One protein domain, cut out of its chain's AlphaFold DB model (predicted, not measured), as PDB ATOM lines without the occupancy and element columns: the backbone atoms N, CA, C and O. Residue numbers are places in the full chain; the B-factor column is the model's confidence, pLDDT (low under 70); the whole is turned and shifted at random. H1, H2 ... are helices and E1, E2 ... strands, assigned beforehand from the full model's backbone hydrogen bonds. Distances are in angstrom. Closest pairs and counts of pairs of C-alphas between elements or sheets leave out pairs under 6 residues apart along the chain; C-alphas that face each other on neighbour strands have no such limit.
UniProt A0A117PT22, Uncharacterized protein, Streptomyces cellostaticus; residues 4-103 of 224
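This is residues 4 to 103 of the 224 residues of an uncharacterized protein of Streptomyces cellostaticus (UniProt A0A117PT22). A twisted sheet of four strands has its helices over one face and its other face bare; the long helix H1 runs slantwise over edge strand E1, and the short H2 and H3 cover the E4 and E3 side. The first residues of H1, 4 to 12, stick out from this body as a free arm. The printed part has 100 residues, in the order H1, E1, E2, H2, H3, E3, E4; the class is mixed, helices and strands, and the antiparallel sheet has the order E1, E2, E4, E3. It is compact, with a radius of gyration of the C-alphas of 13.6 A, yet elongated by that arm, spanning 46 by 29 by 26 A.

H1, residues 4 to 28, is on the sheet at a height of 5.1 A. It lies over E1, residues 39 to 45, at 39 degrees on the local plane; their closest C-alphas are those of Cys 17 and Pro 42, 5.8 A apart. E1 forms a hairpin with E2, residues 48 to 54, where N 43 and O 50 are 2.7 A apart, within hydrogen-bond range. H2, residues 62 to 67, is on the same face as H1, over E4, residues 95 to 101, along the strands at 4 degrees on the local plane; the closest C-alphas are those of Tyr 62 and Ser 96, 6.1 A apart. H3, residues 69 to 75, is on that face too, over E3, residues 83 to 86; the C-alphas of Ala 69 and Val 83 are their closest, 5.6 A apart. H1 touches H3 with residues 23 to 28 alone, the closest C-alphas being those of Arg 27 and Ala 75, 6.3 A apart; at 73 degrees their lines are only just about perpendicular. H2 and H3 meet only through their link, and H1 and H2 are apart. E2 and E4 are antiparallel, with N 53 and O 96 within hydrogen-bond range at 2.8 A; in the hairpin of E3 and E4, N 84 and O 99 are 2.8 A apart, also within range. E2, H2, H3 and E3 form a split strand-helix-strand unit, two strands running the same way with E4 between them in the sheet; its crossover is right-handed. In H1, H2 and H3 every O i to N i+4 pair is within hydrogen-bond range.

H1 begins at C-alpha 4, (102.025, 141.196, 46.587), and measures 35.3 A. E1 is 19.4 A long and E2 19.5 A. The short H2, H3 and E3 follow, with E3 beginning at C-alpha 83, (81.911, 155.704, 22.422). E4, 19.8 A long, ends at C-alpha 101, (83.065, 155.503, 28.500).

The two C-alphas farthest apart are those of His 4 and Gly 58, at 46.1 A. The printed part has no cut, and no link is long. Mean pLDDT of the printed part is 87.4; residues 87 to 93, in the link from E3 to E4, are under 70.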
ATOM      1  N   HIS A   4     103.268 141.959  46.700       82.75
ATOM      2  CA  HIS A   4     102.025 141.196  46.587       82.75
ATOM      3  C   HIS A   4     100.828 142.055  46.149       82.75
ATOM      4  O   HIS A   4     100.005 141.600  45.355       82.75
ATOM      5  N   GLU A   5     100.724 143.299  46.626       73.00
ATOM      6  CA  GLU A   5      99.660 144.227  46.218       73.00
ATOM      7  C   GLU A   5      99.841 144.695  44.774       73.00
ATOM      8  O   GLU A   5      98.862 144.771  44.031       73.00
ATOM      9  N   GLN A   6     101.082 144.970  44.359       71.88
ATOM     10  CA  GLN A   6     101.384 145.343  42.976       71.88
ATOM     11  C   GLN A   6     101.074 144.196  42.010       71.88
ATOM     12  O   GLN A   6     100.413 144.403  40.991       71.88
ATOM     13  N   GLN A   7     101.479 142.970  42.356       83.81
ATOM     14  CA  GLN A   7     101.201 141.790  41.541       83.81
ATOM     15  C   GLN A   7      99.696 141.509  41.437       83.81
ATOM     16  O   GLN A   7      99.215 141.177  40.353       83.81
ATOM     17  N   ARG A   8      98.940 141.679  42.531       85.44
ATOM     18  CA  ARG A   8      97.477 141.537  42.513       85.44
ATOM     19  C   ARG A   8      96.833 142.550  41.564       85.44
ATOM     20  O   ARG A   8      96.104 142.136  40.671       85.44
ATOM     21  N   ARG A   9      97.168 143.840  41.693       78.62
ATOM     22  CA  ARG A   9      96.639 144.910  40.823       78.62
ATOM     23  C   ARG A   9      96.967 144.681  39.352       78.62
ATOM     24  O   ARG A   9      96.121 144.885  38.489       78.62
ATOM     25  N   ARG A  10      98.187 144.226  39.054       83.19
ATOM     26  CA  ARG A  10      98.585 143.876  37.686       83.19
ATOM     27  C   ARG A  10      97.742 142.727  37.131       83.19
ATOM     28  O   ARG A  10      97.329 142.794  35.979       83.19
ATOM     29  N   ASN A  11      97.501 141.684  37.923       89.69
ATOM     30  CA  ASN A  11      96.679 140.553  37.493       89.69
ATOM     31  C   ASN A  11      95.217 140.971  37.263       89.69
ATOM     32  O   ASN A  11      94.645 140.577  36.251       89.69
ATOM     33  N   GLU A  12      94.652 141.793  38.154       89.00
ATOM     34  CA  GLU A  12      93.311 142.385  38.005       89.00
ATOM     35  C   GLU A  12      93.218 143.197  36.702       89.00
ATOM     36  O   GLU A  12      92.367 142.919  35.862       89.00
ATOM     37  N   TYR A  13      94.171 144.103  36.461       83.69
ATOM     38  CA  TYR A  13      94.239 144.899  35.232       83.69
ATOM     39  C   TYR A  13      94.319 144.033  33.963       83.69
ATOM     40  O   TYR A  13      93.580 144.249  33.004       83.69
ATOM     41  N   LEU A  14      95.192 143.019  33.946       89.56
ATOM     42  CA  LEU A  14      95.324 142.122  32.792       89.56
ATOM     43  C   LEU A  14      94.045 141.315  32.541       89.56
ATOM     44  O   LEU A  14      93.703 141.057  31.386       89.56
ATOM     45  N   GLN A  15      93.338 140.930  33.604       94.50
ATOM     46  CA  GLN A  15      92.052 140.253  33.500       94.50
ATOM     47  C   GLN A  15      90.976 141.178  32.919       94.50
ATOM     48  O   GLN A  15      90.237 140.748  32.035       94.50
ATOM     49  N   GLU A  16      90.913 142.441  33.345       90.06
ATOM     50  CA  GLU A  16      89.989 143.438  32.787       90.06
ATOM     51  C   GLU A  16      90.273 143.706  31.298       90.06
ATOM     52  O   GLU A  16      89.360 143.655  30.473       90.06
ATOM     53  N   CYS A  17      91.542 143.881  30.910       91.38
ATOM     54  CA  CYS A  17      91.931 143.992  29.498       91.38
ATOM     55  C   CYS A  17      91.516 142.755  28.682       91.38
ATOM     56  O   CYS A  17      91.034 142.884  27.555       91.38
ATOM     57  N   ALA A  18      91.685 141.550  29.238       95.75
ATOM     58  CA  ALA A  18      91.281 140.310  28.579       95.75
ATOM     59  C   ALA A  18      89.755 140.200  28.423       95.75
ATOM     60  O   ALA A  18      89.291 139.704  27.399       95.75
ATOM     61  N   GLN A  19      88.973 140.694  29.386       96.75
ATOM     62  CA  GLN A  19      87.512 140.774  29.271       96.75
ATOM     63  C   GLN A  19      87.093 141.727  28.152       96.75
ATOM     64  O   GLN A  19      86.279 141.353  27.306       96.75
ATOM     65  N   VAL A  20      87.695 142.922  28.098       96.50
ATOM     66  CA  VAL A  20      87.423 143.895  27.029       96.50
ATOM     67  C   VAL A  20      87.741 143.294  25.660       96.50
ATOM     68  O   VAL A  20      86.913 143.370  24.751       96.50
ATOM     69  N   ARG A  21      88.898 142.637  25.520       97.38
ATOM     70  CA  ARG A  21      89.287 141.960  24.276       97.38
ATOM     71  C   ARG A  21      88.364 140.786  23.937       97.38
ATOM     72  O   ARG A  21      88.001 140.618  22.782       97.38
ATOM     73  N   GLY A  22      87.913 140.022  24.929       97.69
ATOM     74  CA  GLY A  22      86.981 138.911  24.723       97.69
ATOM     75  C   GLY A  22      85.644 139.351  24.116       97.69
ATOM     76  O   GLY A  22      85.151 138.702  23.195       97.69
ATOM     77  N   VAL A  23      85.079 140.474  24.579       97.62
ATOM     78  CA  VAL A  23      83.869 141.063  23.973       97.62
ATOM     79  C   VAL A  23      84.147 141.510  22.539       97.62
ATOM     80  O   VAL A  23      83.346 141.216  21.647       97.62
ATOM     81  N   TRP A  24      85.295 142.158  22.305       97.94
ATOM     82  CA  TRP A  24      85.714 142.581  20.969       97.94
ATOM     83  C   TRP A  24      85.761 141.397  20.002       97.94
ATOM     84  O   TRP A  24      85.079 141.404  18.979       97.94
ATOM     85  N   ASP A  25      86.489 140.344  20.364       97.62
ATOM     86  CA  ASP A  25      86.699 139.167  19.521       97.62
ATOM     87  C   ASP A  25      85.382 138.450  19.182       97.62
ATOM     88  O   ASP A  25      85.191 137.964  18.065       97.62
ATOM     89  N   GLN A  26      84.447 138.400  20.135       96.69
ATOM     90  CA  GLN A  26      83.192 137.662  19.988       96.69
ATOM     91  C   GLN A  26      82.096 138.449  19.268       96.69
ATOM     92  O   GLN A  26      81.351 137.866  18.477       96.69
ATOM     93  N   ARG A  27      81.959 139.748  19.558       96.69
ATOM     94  CA  ARG A  27      80.832 140.568  19.078       96.69
ATOM     95  C   ARG A  27      81.218 141.508  17.940       96.69
ATOM     96  O   ARG A  27      80.406 141.739  17.049       96.69
ATOM     97  N   ILE A  28      82.448 142.013  17.944       96.44
ATOM     98  CA  ILE A  28      82.902 143.034  16.995       96.44
ATOM     99  C   ILE A  28      83.702 142.396  15.855       96.44
ATOM    100  O   ILE A  28      83.316 142.504  14.696       96.44
ATOM    101  N   ALA A  29      84.778 141.682  16.188       96.62
ATOM    102  CA  ALA A  29      85.760 141.165  15.237       96.62
ATOM    103  C   ALA A  29      85.426 139.797  14.639       96.62
ATOM    104  O   ALA A  29      86.111 139.325  13.725       96.62
ATOM    105  N   HIS A  30      84.395 139.127  15.151       95.25
ATOM    106  CA  HIS A  30      83.961 137.840  14.626       95.25
ATOM    107  C   HIS A  30      83.656 137.931  13.114       95.25
ATOM    108  O   HIS A  30      83.322 138.987  12.589       95.25
ATOM    109  N   ARG A  31      83.702 136.805  12.385       92.88
ATOM    110  CA  ARG A  31      83.501 136.759  10.915       92.88
ATOM    111  C   ARG A  31      82.188 137.376  10.418       92.88
ATOM    112  O   ARG A  31      82.074 137.694   9.242       92.88
ATOM    113  N   ARG A  32      81.184 137.455  11.290       91.38
ATOM    114  CA  ARG A  32      79.873 138.081  11.041       91.38
ATOM    115  C   ARG A  32      79.610 139.272  11.974       91.38
ATOM    116  O   ARG A  32      78.458 139.638  12.163       91.38
ATOM    117  N   GLY A  33      80.650 139.754  12.648       89.94
ATOM    118  CA  GLY A  33      80.590 140.883  13.565       89.94
ATOM    119  C   GLY A  33      80.608 142.216  12.823       89.94
ATOM    120  O   GLY A  33      80.605 142.256  11.594       89.94
ATOM    121  N   ILE A  34      80.613 143.295  13.598       93.00
ATOM    122  CA  ILE A  34      80.503 144.672  13.103       93.00
ATOM    123  C   ILE A  34      81.749 145.096  12.309       93.00
ATOM    124  O   ILE A  34      81.622 145.757  11.285       93.00
ATOM    125  N   LEU A  35      82.941 144.681  12.751       93.69
ATOM    126  CA  LEU A  35      84.223 144.961  12.092       93.69
ATOM    127  C   LEU A  35      85.010 143.653  11.923       93.69
ATOM    128  O   LEU A  35      85.963 143.406  12.673       93.69
ATOM    129  N   PRO A  36      84.621 142.773  10.982       94.69
ATOM    130  CA  PRO A  36      85.200 141.441  10.869       94.69
ATOM    131  C   PRO A  36      86.726 141.468  10.738       94.69
ATOM    132  O   PRO A  36      87.286 142.158   9.887       94.69
ATOM    133  N   GLY A  37      87.396 140.683  11.582       94.06
ATOM    134  CA  GLY A  37      88.850 140.531  11.603       94.06
ATOM    135  C   GLY A  37      89.634 141.691  12.223       94.06
ATOM    136  O   GLY A  37      90.853 141.573  12.324       94.06
ATOM    137  N   ALA A  38      88.984 142.781  12.647       94.38
ATOM    138  CA  ALA A  38      89.668 143.876  13.332       94.38
ATOM    139  C   ALA A  38      90.182 143.434  14.711       94.38
ATOM    140  O   ALA A  38      89.511 142.682  15.411       94.38
ATOM    141  N   THR A  39      91.330 143.929  15.160       94.81
ATOM    142  CA  THR A  39      91.862 143.616  16.498       94.81
ATOM    143  C   THR A  39      91.812 144.835  17.409       94.81
ATOM    144  O   THR A  39      91.797 145.970  16.936       94.81
ATOM    145  N   LEU A  40      91.784 144.591  18.722       94.62
ATOM    146  CA  LEU A  40      91.801 145.628  19.750       94.62
ATOM    147  C   LEU A  40      92.943 145.389  20.739       94.62
ATOM    148  O   LEU A  40      93.074 144.303  21.322       94.62
ATOM    149  N   ASP A  41      93.714 146.446  20.983       91.50
ATOM    150  CA  ASP A  41      94.638 146.530  22.110       91.50
ATOM    151  C   ASP A  41      94.094 147.492  23.182       91.50
ATOM    152  O   ASP A  41      94.234 148.710  23.028       91.50
ATOM    153  N   PRO A  42      93.402 146.979  24.224       92.31
ATOM    154  CA  PRO A  42      92.706 147.812  25.189       92.31
ATOM    155  C   PRO A  42      93.563 148.180  26.405       92.31
ATOM    156  O   PRO A  42      94.319 147.372  26.947       92.31
ATOM    157  N   VAL A  43      93.313 149.379  26.916       85.81
ATOM    158  CA  VAL A  43      93.763 149.914  28.200       85.81
ATOM    159  C   VAL A  43      92.522 150.267  29.016       85.81
ATOM    160  O   VAL A  43      91.673 151.040  28.571       85.81
ATOM    161  N   VAL A  44      92.397 149.692  30.213       85.31
ATOM    162  CA  VAL A  44      91.234 149.903  31.092       85.31
ATOM    163  C   VAL A  44      91.513 151.010  32.108       85.31
ATOM    164  O   VAL A  44      92.636 151.171  32.585       85.31
ATOM    165  N   SER A  45      90.480 151.785  32.437       79.56
ATOM    166  CA  SER A  45      90.500 152.813  33.477       79.56
ATOM    167  C   SER A  45      89.223 152.774  34.328       79.56
ATOM    168  O   SER A  45      88.266 152.051  34.053       79.56
ATOM    169  N   ASN A  46      89.180 153.593  35.375       72.00
ATOM    170  CA  ASN A  46      88.017 153.736  36.253       72.00
ATOM    171  C   ASN A  46      86.762 154.287  35.543       72.00
ATOM    172  O   ASN A  46      85.645 153.983  35.967       72.00
ATOM    173  N   ILE A  47      86.929 155.071  34.473       76.56
ATOM    174  CA  ILE A  47      85.832 155.726  33.739       76.56
ATOM    175  C   ILE A  47      85.408 154.982  32.463       76.56
ATOM    176  O   ILE A  47      84.443 155.385  31.806       76.56
ATOM    177  N   GLY A  48      86.094 153.891  32.112       87.94
ATOM    178  CA  GLY A  48      85.864 153.149  30.875       87.94
ATOM    179  C   GLY A  48      87.123 152.444  30.383       87.94
ATOM    180  O   GLY A  48      87.963 152.021  31.172       87.94
ATOM    181  N   TRP A  49      87.289 152.346  29.074       92.00
ATOM    182  CA  TRP A  49      88.502 151.823  28.452       92.00
ATOM    183  C   TRP A  49      88.794 152.577  27.159       92.00
ATOM    184  O   TRP A  49      87.926 153.236  26.589       92.00
ATOM    185  N   CYS A  50      90.030 152.499  26.696       90.81
ATOM    186  CA  CYS A  50      90.400 152.955  25.369       90.81
ATOM    187  C   CYS A  50      91.298 151.935  24.694       90.81
ATOM    188  O   CYS A  50      91.765 150.999  25.336       90.81
ATOM    189  N   GLY A  51      91.525 152.069  23.398       88.81
ATOM    190  CA  GLY A  51      92.418 151.151  22.719       88.81
ATOM    191  C   GLY A  51      92.639 151.482  21.265       88.81
ATOM    192  O   GLY A  51      91.848 152.179  20.626       88.81
ATOM    193  N   GLN A  52      93.738 150.943  20.751       89.50
ATOM    194  CA  GLN A  52      94.019 150.984  19.331       89.50
ATOM    195  C   GLN A  52      93.284 149.834  18.646       89.50
ATOM    196  O   GLN A  52      93.472 148.665  18.988       89.50
ATOM    197  N   VAL A  53      92.475 150.189  17.655       91.19
ATOM    198  CA  VAL A  53      91.842 149.265  16.724       91.19
ATOM    199  C   VAL A  53      92.740 149.128  15.502       91.19
ATOM    200  O   VAL A  53      93.123 150.132  14.894       91.19
ATOM    201  N   GLN A  54      93.080 147.895  15.140       90.50
ATOM    202  CA  GLN A  54      93.738 147.591  13.871       90.50
ATOM    203  C   GLN A  54      92.705 146.977  12.934       90.50
ATOM    204  O   GLN A  54      92.104 145.947  13.242       90.50
ATOM    205  N   LEU A  55      92.478 147.636  11.807       89.31
ATOM    206  CA  LEU A  55      91.544 147.213  10.778       89.31
ATOM    207  C   LEU A  55      92.236 146.275   9.792       89.31
ATOM    208  O   LEU A  55      93.456 146.278   9.644       89.31
ATOM    209  N   VAL A  56      91.436 145.458   9.113       86.75
ATOM    210  CA  VAL A  56      91.923 144.587   8.043       86.75
ATOM    211  C   VAL A  56      92.058 145.431   6.770       86.75
ATOM    212  O   VAL A  56      91.028 145.891   6.264       86.75
ATOM    213  N   PRO A  57      93.278 145.625   6.230       81.88
ATOM    214  CA  PRO A  57      93.485 146.489   5.072       81.88
ATOM    215  C   PRO A  57      92.629 146.063   3.878       81.88
ATOM    216  O   PRO A  57      92.597 144.888   3.505       81.88
ATOM    217  N   GLY A  58      91.921 147.023   3.281       79.00
ATOM    218  CA  GLY A  58      91.040 146.800   2.129       79.00
ATOM    219  C   GLY A  58      89.710 146.098   2.432       79.00
ATOM    220  O   GLY A  58      88.883 145.995   1.529       79.00
ATOM    221  N   ALA A  59      89.489 145.638   3.667       78.38
ATOM    222  CA  ALA A  59      88.209 145.083   4.107       78.38
ATOM    223  C   ALA A  59      87.440 146.063   4.991       78.38
ATOM    224  O   ALA A  59      86.232 146.174   4.813       78.38
ATOM    225  N   ASN A  60      88.140 146.773   5.885       78.31
ATOM    226  CA  ASN A  60      87.540 147.819   6.702       78.31
ATOM    227  C   ASN A  60      88.343 149.126   6.627       78.31
ATOM    228  O   ASN A  60      89.548 149.099   6.374       78.31
ATOM    229  N   HIS A  61      87.703 150.264   6.894       79.94
ATOM    230  CA  HIS A  61      88.385 151.561   6.994       79.94
ATOM    231  C   HIS A  61      87.870 152.409   8.163       79.94
ATOM    232  O   HIS A  61      86.770 152.191   8.663       79.94
ATOM    233  N   TYR A  62      88.621 153.445   8.549       80.94
ATOM    234  CA  TYR A  62      88.302 154.337   9.676       80.94
ATOM    235  C   TYR A  62      86.815 154.740   9.784       80.94
ATOM    236  O   TYR A  62      86.188 154.545  10.823       80.94
ATOM    237  N   GLY A  63      86.211 155.226   8.691       82.31
ATOM    238  CA  GLY A  63      84.810 155.672   8.697       82.31
ATOM    239  C   GLY A  63      83.769 154.581   8.998       82.31
ATOM    240  O   GLY A  63      82.604 154.902   9.213       82.31
ATOM    241  N   GLU A  64      84.136 153.300   9.000       87.62
ATOM    242  CA  GLU A  64      83.259 152.220   9.468       87.62
ATOM    243  C   GLU A  64      83.309 152.070  10.984       87.62
ATOM    244  O   GLU A  64      82.285 151.769  11.587       87.62
ATOM    245  N   VAL A  65      84.452 152.360  11.613       88.94
ATOM    246  CA  VAL A  65      84.574 152.400  13.075       88.94
ATOM    247  C   VAL A  65      83.698 153.513  13.645       88.94
ATOM    248  O   VAL A  65      82.970 153.280  14.606       88.94
ATOM    249  N   GLU A  66      83.696 154.694  13.018       89.00
ATOM    250  CA  GLU A  66      82.802 155.799  13.401       89.00
ATOM    251  C   GLU A  66      81.324 155.411  13.296       89.00
ATOM    252  O   GLU A  66      80.551 155.656  14.219       89.00
ATOM    253  N   LYS A  67      80.924 154.768  12.191       91.56
ATOM    254  CA  LYS A  67      79.540 154.306  11.991       91.56
ATOM    255  C   LYS A  67      79.145 153.201  12.970       91.56
ATOM    256  O   LYS A  67      77.978 153.107  13.328       91.56
ATOM    257  N   ALA A  68      80.110 152.391  13.393       93.69
ATOM    258  CA  ALA A  68      79.930 151.296  14.335       93.69
ATOM    259  C   ALA A  68      79.881 151.741  15.805       93.69
ATOM    260  O   ALA A  68      79.678 150.893  16.670       93.69
ATOM    261  N   ALA A  69      80.088 153.024  16.126       94.50
ATOM    262  CA  ALA A  69      80.255 153.480  17.509       94.50
ATOM    263  C   ALA A  69      79.092 153.073  18.439       94.50
ATOM    264  O   ALA A  69      79.341 152.599  19.548       94.50
ATOM    265  N   ASP A  70      77.842 153.190  17.982       94.94
ATOM    266  CA  ASP A  70      76.667 152.797  18.774       94.94
ATOM    267  C   ASP A  70      76.518 151.271  18.894       94.94
ATOM    268  O   ASP A  70      76.169 150.771  19.964       94.94
ATOM    269  N   ASP A  71      76.851 150.510  17.847       96.31
ATOM    270  CA  ASP A  71      76.854 149.041  17.901       96.31
ATOM    271  C   ASP A  71      77.958 148.517  18.834       96.31
ATOM    272  O   ASP A  71      77.769 147.539  19.563       96.31
ATOM    273  N   ILE A  72      79.108 149.198  18.859       96.56
ATOM    274  CA  ILE A  72      80.188 148.941  19.812       96.56
ATOM    275  C   ILE A  72      79.702 149.263  21.227       96.56
ATOM    276  O   ILE A  72      79.846 148.420  22.110       96.56
ATOM    277  N   ALA A  73      79.078 150.422  21.457       96.88
ATOM    278  CA  ALA A  73      78.506 150.756  22.763       96.88
ATOM    279  C   ALA A  73      77.530 149.664  23.235       96.88
ATOM    280  O   ALA A  73      77.668 149.152  24.347       96.88
ATOM    281  N   TYR A  74      76.630 149.222  22.355       97.19
ATOM    282  CA  TYR A  74      75.685 148.144  22.629       97.19
ATOM    283  C   TYR A  74      76.377 146.816  22.974       97.19
ATOM    284  O   TYR A  74      75.999 146.148  23.937       97.19
ATOM    285  N   ALA A  75      77.423 146.434  22.235       96.88
ATOM    286  CA  ALA A  75      78.161 145.197  22.485       96.88
ATOM    287  C   ALA A  75      78.795 145.149  23.884       96.88
ATOM    288  O   ALA A  75      78.886 144.059  24.457       96.88
ATOM    289  N   TYR A  76      79.186 146.307  24.419       96.44
ATOM    290  CA  TYR A  76      79.742 146.484  25.762       96.44
ATOM    291  C   TYR A  76      78.702 146.889  26.817       96.44
ATOM    292  O   TYR A  76      79.087 147.214  27.937       96.44
ATOM    293  N   GLU A  77      77.408 146.864  26.480       96.44
ATOM    294  CA  GLU A  77      76.310 147.241  27.385       96.44
ATOM    295  C   GLU A  77      76.450 148.680  27.920       96.44
ATOM    296  O   GLU A  77      76.080 148.996  29.050       96.44
ATOM    297  N   LEU A  78      77.000 149.568  27.088       95.06
ATOM    298  CA  LEU A  78      77.169 150.987  27.380       95.06
ATOM    299  C   LEU A  78      75.976 151.792  26.848       95.06
ATOM    300  O   LEU A  78      75.400 151.434  25.816       95.06
ATOM    301  N   PRO A  79      75.621 152.921  27.489       94.25
ATOM    302  CA  PRO A  79      74.612 153.819  26.944       94.25
ATOM    303  C   PRO A  79      75.024 154.372  25.562       94.25
ATOM    304  O   PRO A  79      76.216 154.636  25.352       94.25
ATOM    305  N   PRO A  80      74.071 154.615  24.641       93.50
ATOM    306  CA  PRO A  80      74.353 155.237  23.345       93.50
ATOM    307  C   PRO A  80      75.109 156.563  23.475       93.50
ATOM    308  O   PRO A  80      74.871 157.334  24.406       93.50
ATOM    309  N   GLY A  81      76.034 156.835  22.549       92.38
ATOM    310  CA  GLY A  81      76.891 158.026  22.602       92.38
ATOM    311  C   GLY A  81      78.026 157.981  23.635       92.38
ATOM    312  O   GLY A  81      78.685 158.998  23.845       92.38
ATOM    313  N   SER A  82      78.287 156.834  24.276       95.00
ATOM    314  CA  SER A  82      79.421 156.675  25.208       95.00
ATOM    315  C   SER A  82      80.741 156.298  24.523       95.00
ATOM    316  O   SER A  82      81.776 156.232  25.185       95.00
ATOM    317  N   VAL A  83      80.724 156.042  23.215       94.50
ATOM    318  CA  VAL A  83      81.911 155.704  22.422       94.50
ATOM    319  C   VAL A  83      82.358 156.920  21.616       94.50
ATOM    320  O   VAL A  83      81.572 157.515  20.884       94.50
ATOM    321  N   VAL A  84      83.636 157.271  21.740       91.12
ATOM    322  CA  VAL A  84      84.315 158.279  20.927       91.12
ATOM    323  C   VAL A  84      85.345 157.577  20.063       91.12
ATOM    324  O   VAL A  84      86.226 156.883  20.571       91.12
ATOM    325  N   VAL A  85      85.244 157.781  18.758       89.81
ATOM    326  CA  VAL A  85      86.257 157.349  17.800       89.81
ATOM    327  C   VAL A  85      87.137 158.558  17.522       89.81
ATOM    328  O   VAL A  85      86.665 159.569  17.009       89.81
ATOM    329  N   ASP A  86      88.394 158.480  17.944       82.38
ATOM    330  CA  ASP A  86      89.378 159.518  17.682       82.38
ATOM    331  C   ASP A  86      90.020 159.233  16.312       82.38
ATOM    332  O   ASP A  86      90.677 158.193  16.146       82.38
ATOM    333  N   PRO A  87      89.871 160.145  15.330       64.31
ATOM    334  CA  PRO A  87      90.556 160.055  14.042       64.31
ATOM    335  C   PRO A  87      92.068 160.207  14.152       64.31
ATOM    336  O   PRO A  87      92.731 160.127  13.124       64.31
ATOM    337  N   GLY A  88      92.572 160.498  15.360       56.38
ATOM    338  CA  GLY A  88      93.869 161.031  15.730       56.38
ATOM    339  C   GLY A  88      94.973 160.907  14.690       56.38
ATOM    340  O   GLY A  88      95.179 159.857  14.096       56.38
ATOM    341  N   ASN A  89      95.795 161.957  14.602       47.94
ATOM    342  CA  ASN A  89      97.036 162.097  13.812       47.94
ATOM    343  C   ASN A  89      98.080 160.948  13.948       47.94
ATOM    344  O   ASN A  89      99.219 161.093  13.508       47.94
ATOM    345  N   ARG A  90      97.738 159.842  14.614       51.69
ATOM    346  CA  ARG A  90      98.492 158.599  14.801       51.69
ATOM    347  C   ARG A  90      97.886 157.408  14.034       51.69
ATOM    348  O   ARG A  90      98.477 156.332  14.061       51.69
ATOM    349  N   GLY A  91      96.731 157.585  13.389       47.53
ATOM    350  CA  GLY A  91      96.082 156.582  12.554       47.53
ATOM    351  C   GLY A  91      96.730 156.488  11.171       47.53
ATOM    352  O   GLY A  91      96.903 157.499  10.491       47.53
ATOM    353  N   THR A  92      97.100 155.287  10.734       57.81
ATOM    354  CA  THR A  92      97.214 154.993   9.298       57.81
ATOM    355  C   THR A  92      95.802 154.740   8.751       57.81
ATOM    356  O   THR A  92      94.848 154.690   9.522       57.81
ATOM    357  N   ALA A  93      95.631 154.553   7.436       63.69
ATOM    358  CA  ALA A  93      94.317 154.214   6.856       63.69
ATOM    359  C   ALA A  93      93.637 152.997   7.531       63.69
ATOM    360  O   ALA A  93      92.411 152.889   7.520       63.69
ATOM    361  N   ASP A  94      94.443 152.135   8.161       74.62
ATOM    362  CA  ASP A  94      94.040 150.864   8.757       74.62
ATOM    363  C   ASP A  94      94.054 150.878  10.298       74.62
ATOM    364  O   ASP A  94      93.986 149.820  10.922       74.62
ATOM    365  N   THR A  95      94.178 152.038  10.951       81.38
ATOM    366  CA  THR A  95      94.106 152.112  12.418       81.38
ATOM    367  C   THR A  95      93.173 153.211  12.899       81.38
ATOM    368  O   THR A  95      92.940 154.222  12.239       81.38
ATOM    369  N   SER A  96      92.571 152.992  14.062       85.56
ATOM    370  CA  SER A  96      91.691 153.958  14.725       85.56
ATOM    371  C   SER A  96      91.922 153.876  16.225       85.56
ATOM    372  O   SER A  96      92.294 152.816  16.730       85.56
ATOM    373  N   PHE A  97      91.723 154.972  16.949       87.12
ATOM    374  CA  PHE A  97      91.762 154.940  18.406       87.12
ATOM    375  C   PHE A  97      90.350 155.140  18.940       87.12
ATOM    376  O   PHE A  97      89.618 156.001  18.460       87.12
ATOM    377  N   LEU A  98      89.942 154.320  19.900       90.50
ATOM    378  CA  LEU A  98      88.584 154.337  20.430       90.50
ATOM    379  C   LEU A  98      88.624 154.549  21.937       90.50
ATOM    380  O   LEU A  98      89.452 153.963  22.630       90.50
ATOM    381  N   TRP A  99      87.710 155.374  22.430       92.31
ATOM    382  CA  TRP A  99      87.430 155.571  23.844       92.31
ATOM    383  C   TRP A  99      85.996 155.138  24.114       92.31
ATOM    384  O   TRP A  99      85.069 155.654  23.502       92.31
ATOM    385  N   ALA A 100      85.801 154.201  25.030       93.19
ATOM    386  CA  ALA A 100      84.493 153.730  25.448       93.19
ATOM    387  C   ALA A 100      84.288 154.075  26.921       93.19
ATOM    388  O   ALA A 100      84.961 153.548  27.811       93.19
ATOM    389  N   TYR A 101      83.361 154.985  27.175       91.06
ATOM    390  CA  TYR A 101      83.065 155.503  28.500       91.06
ATOM    391  C   TYR A 101      81.877 154.792  29.136       91.06
ATOM    392  O   TYR A 101      80.999 154.272  28.459       91.06
ATOM    393  N   ARG A 102      81.807 154.819  30.468       88.88
ATOM    394  CA  ARG A 102      80.630 154.326  31.206       88.88
ATOM    395  C   ARG A 102      79.425 155.268  31.136       88.88
ATOM    396  O   ARG A 102      78.339 154.882  31.552       88.88
ATOM    397  N   SER A 103      79.614 156.500  30.658       87.50
ATOM    398  CA  SER A 103      78.533 157.476  30.505       87.50
ATOM    399  C   SER A 103      78.749 158.367  29.269       87.50
ATOM    400  O   SER A 103      79.896 158.738  28.982       87.50
TER     401      SER A 103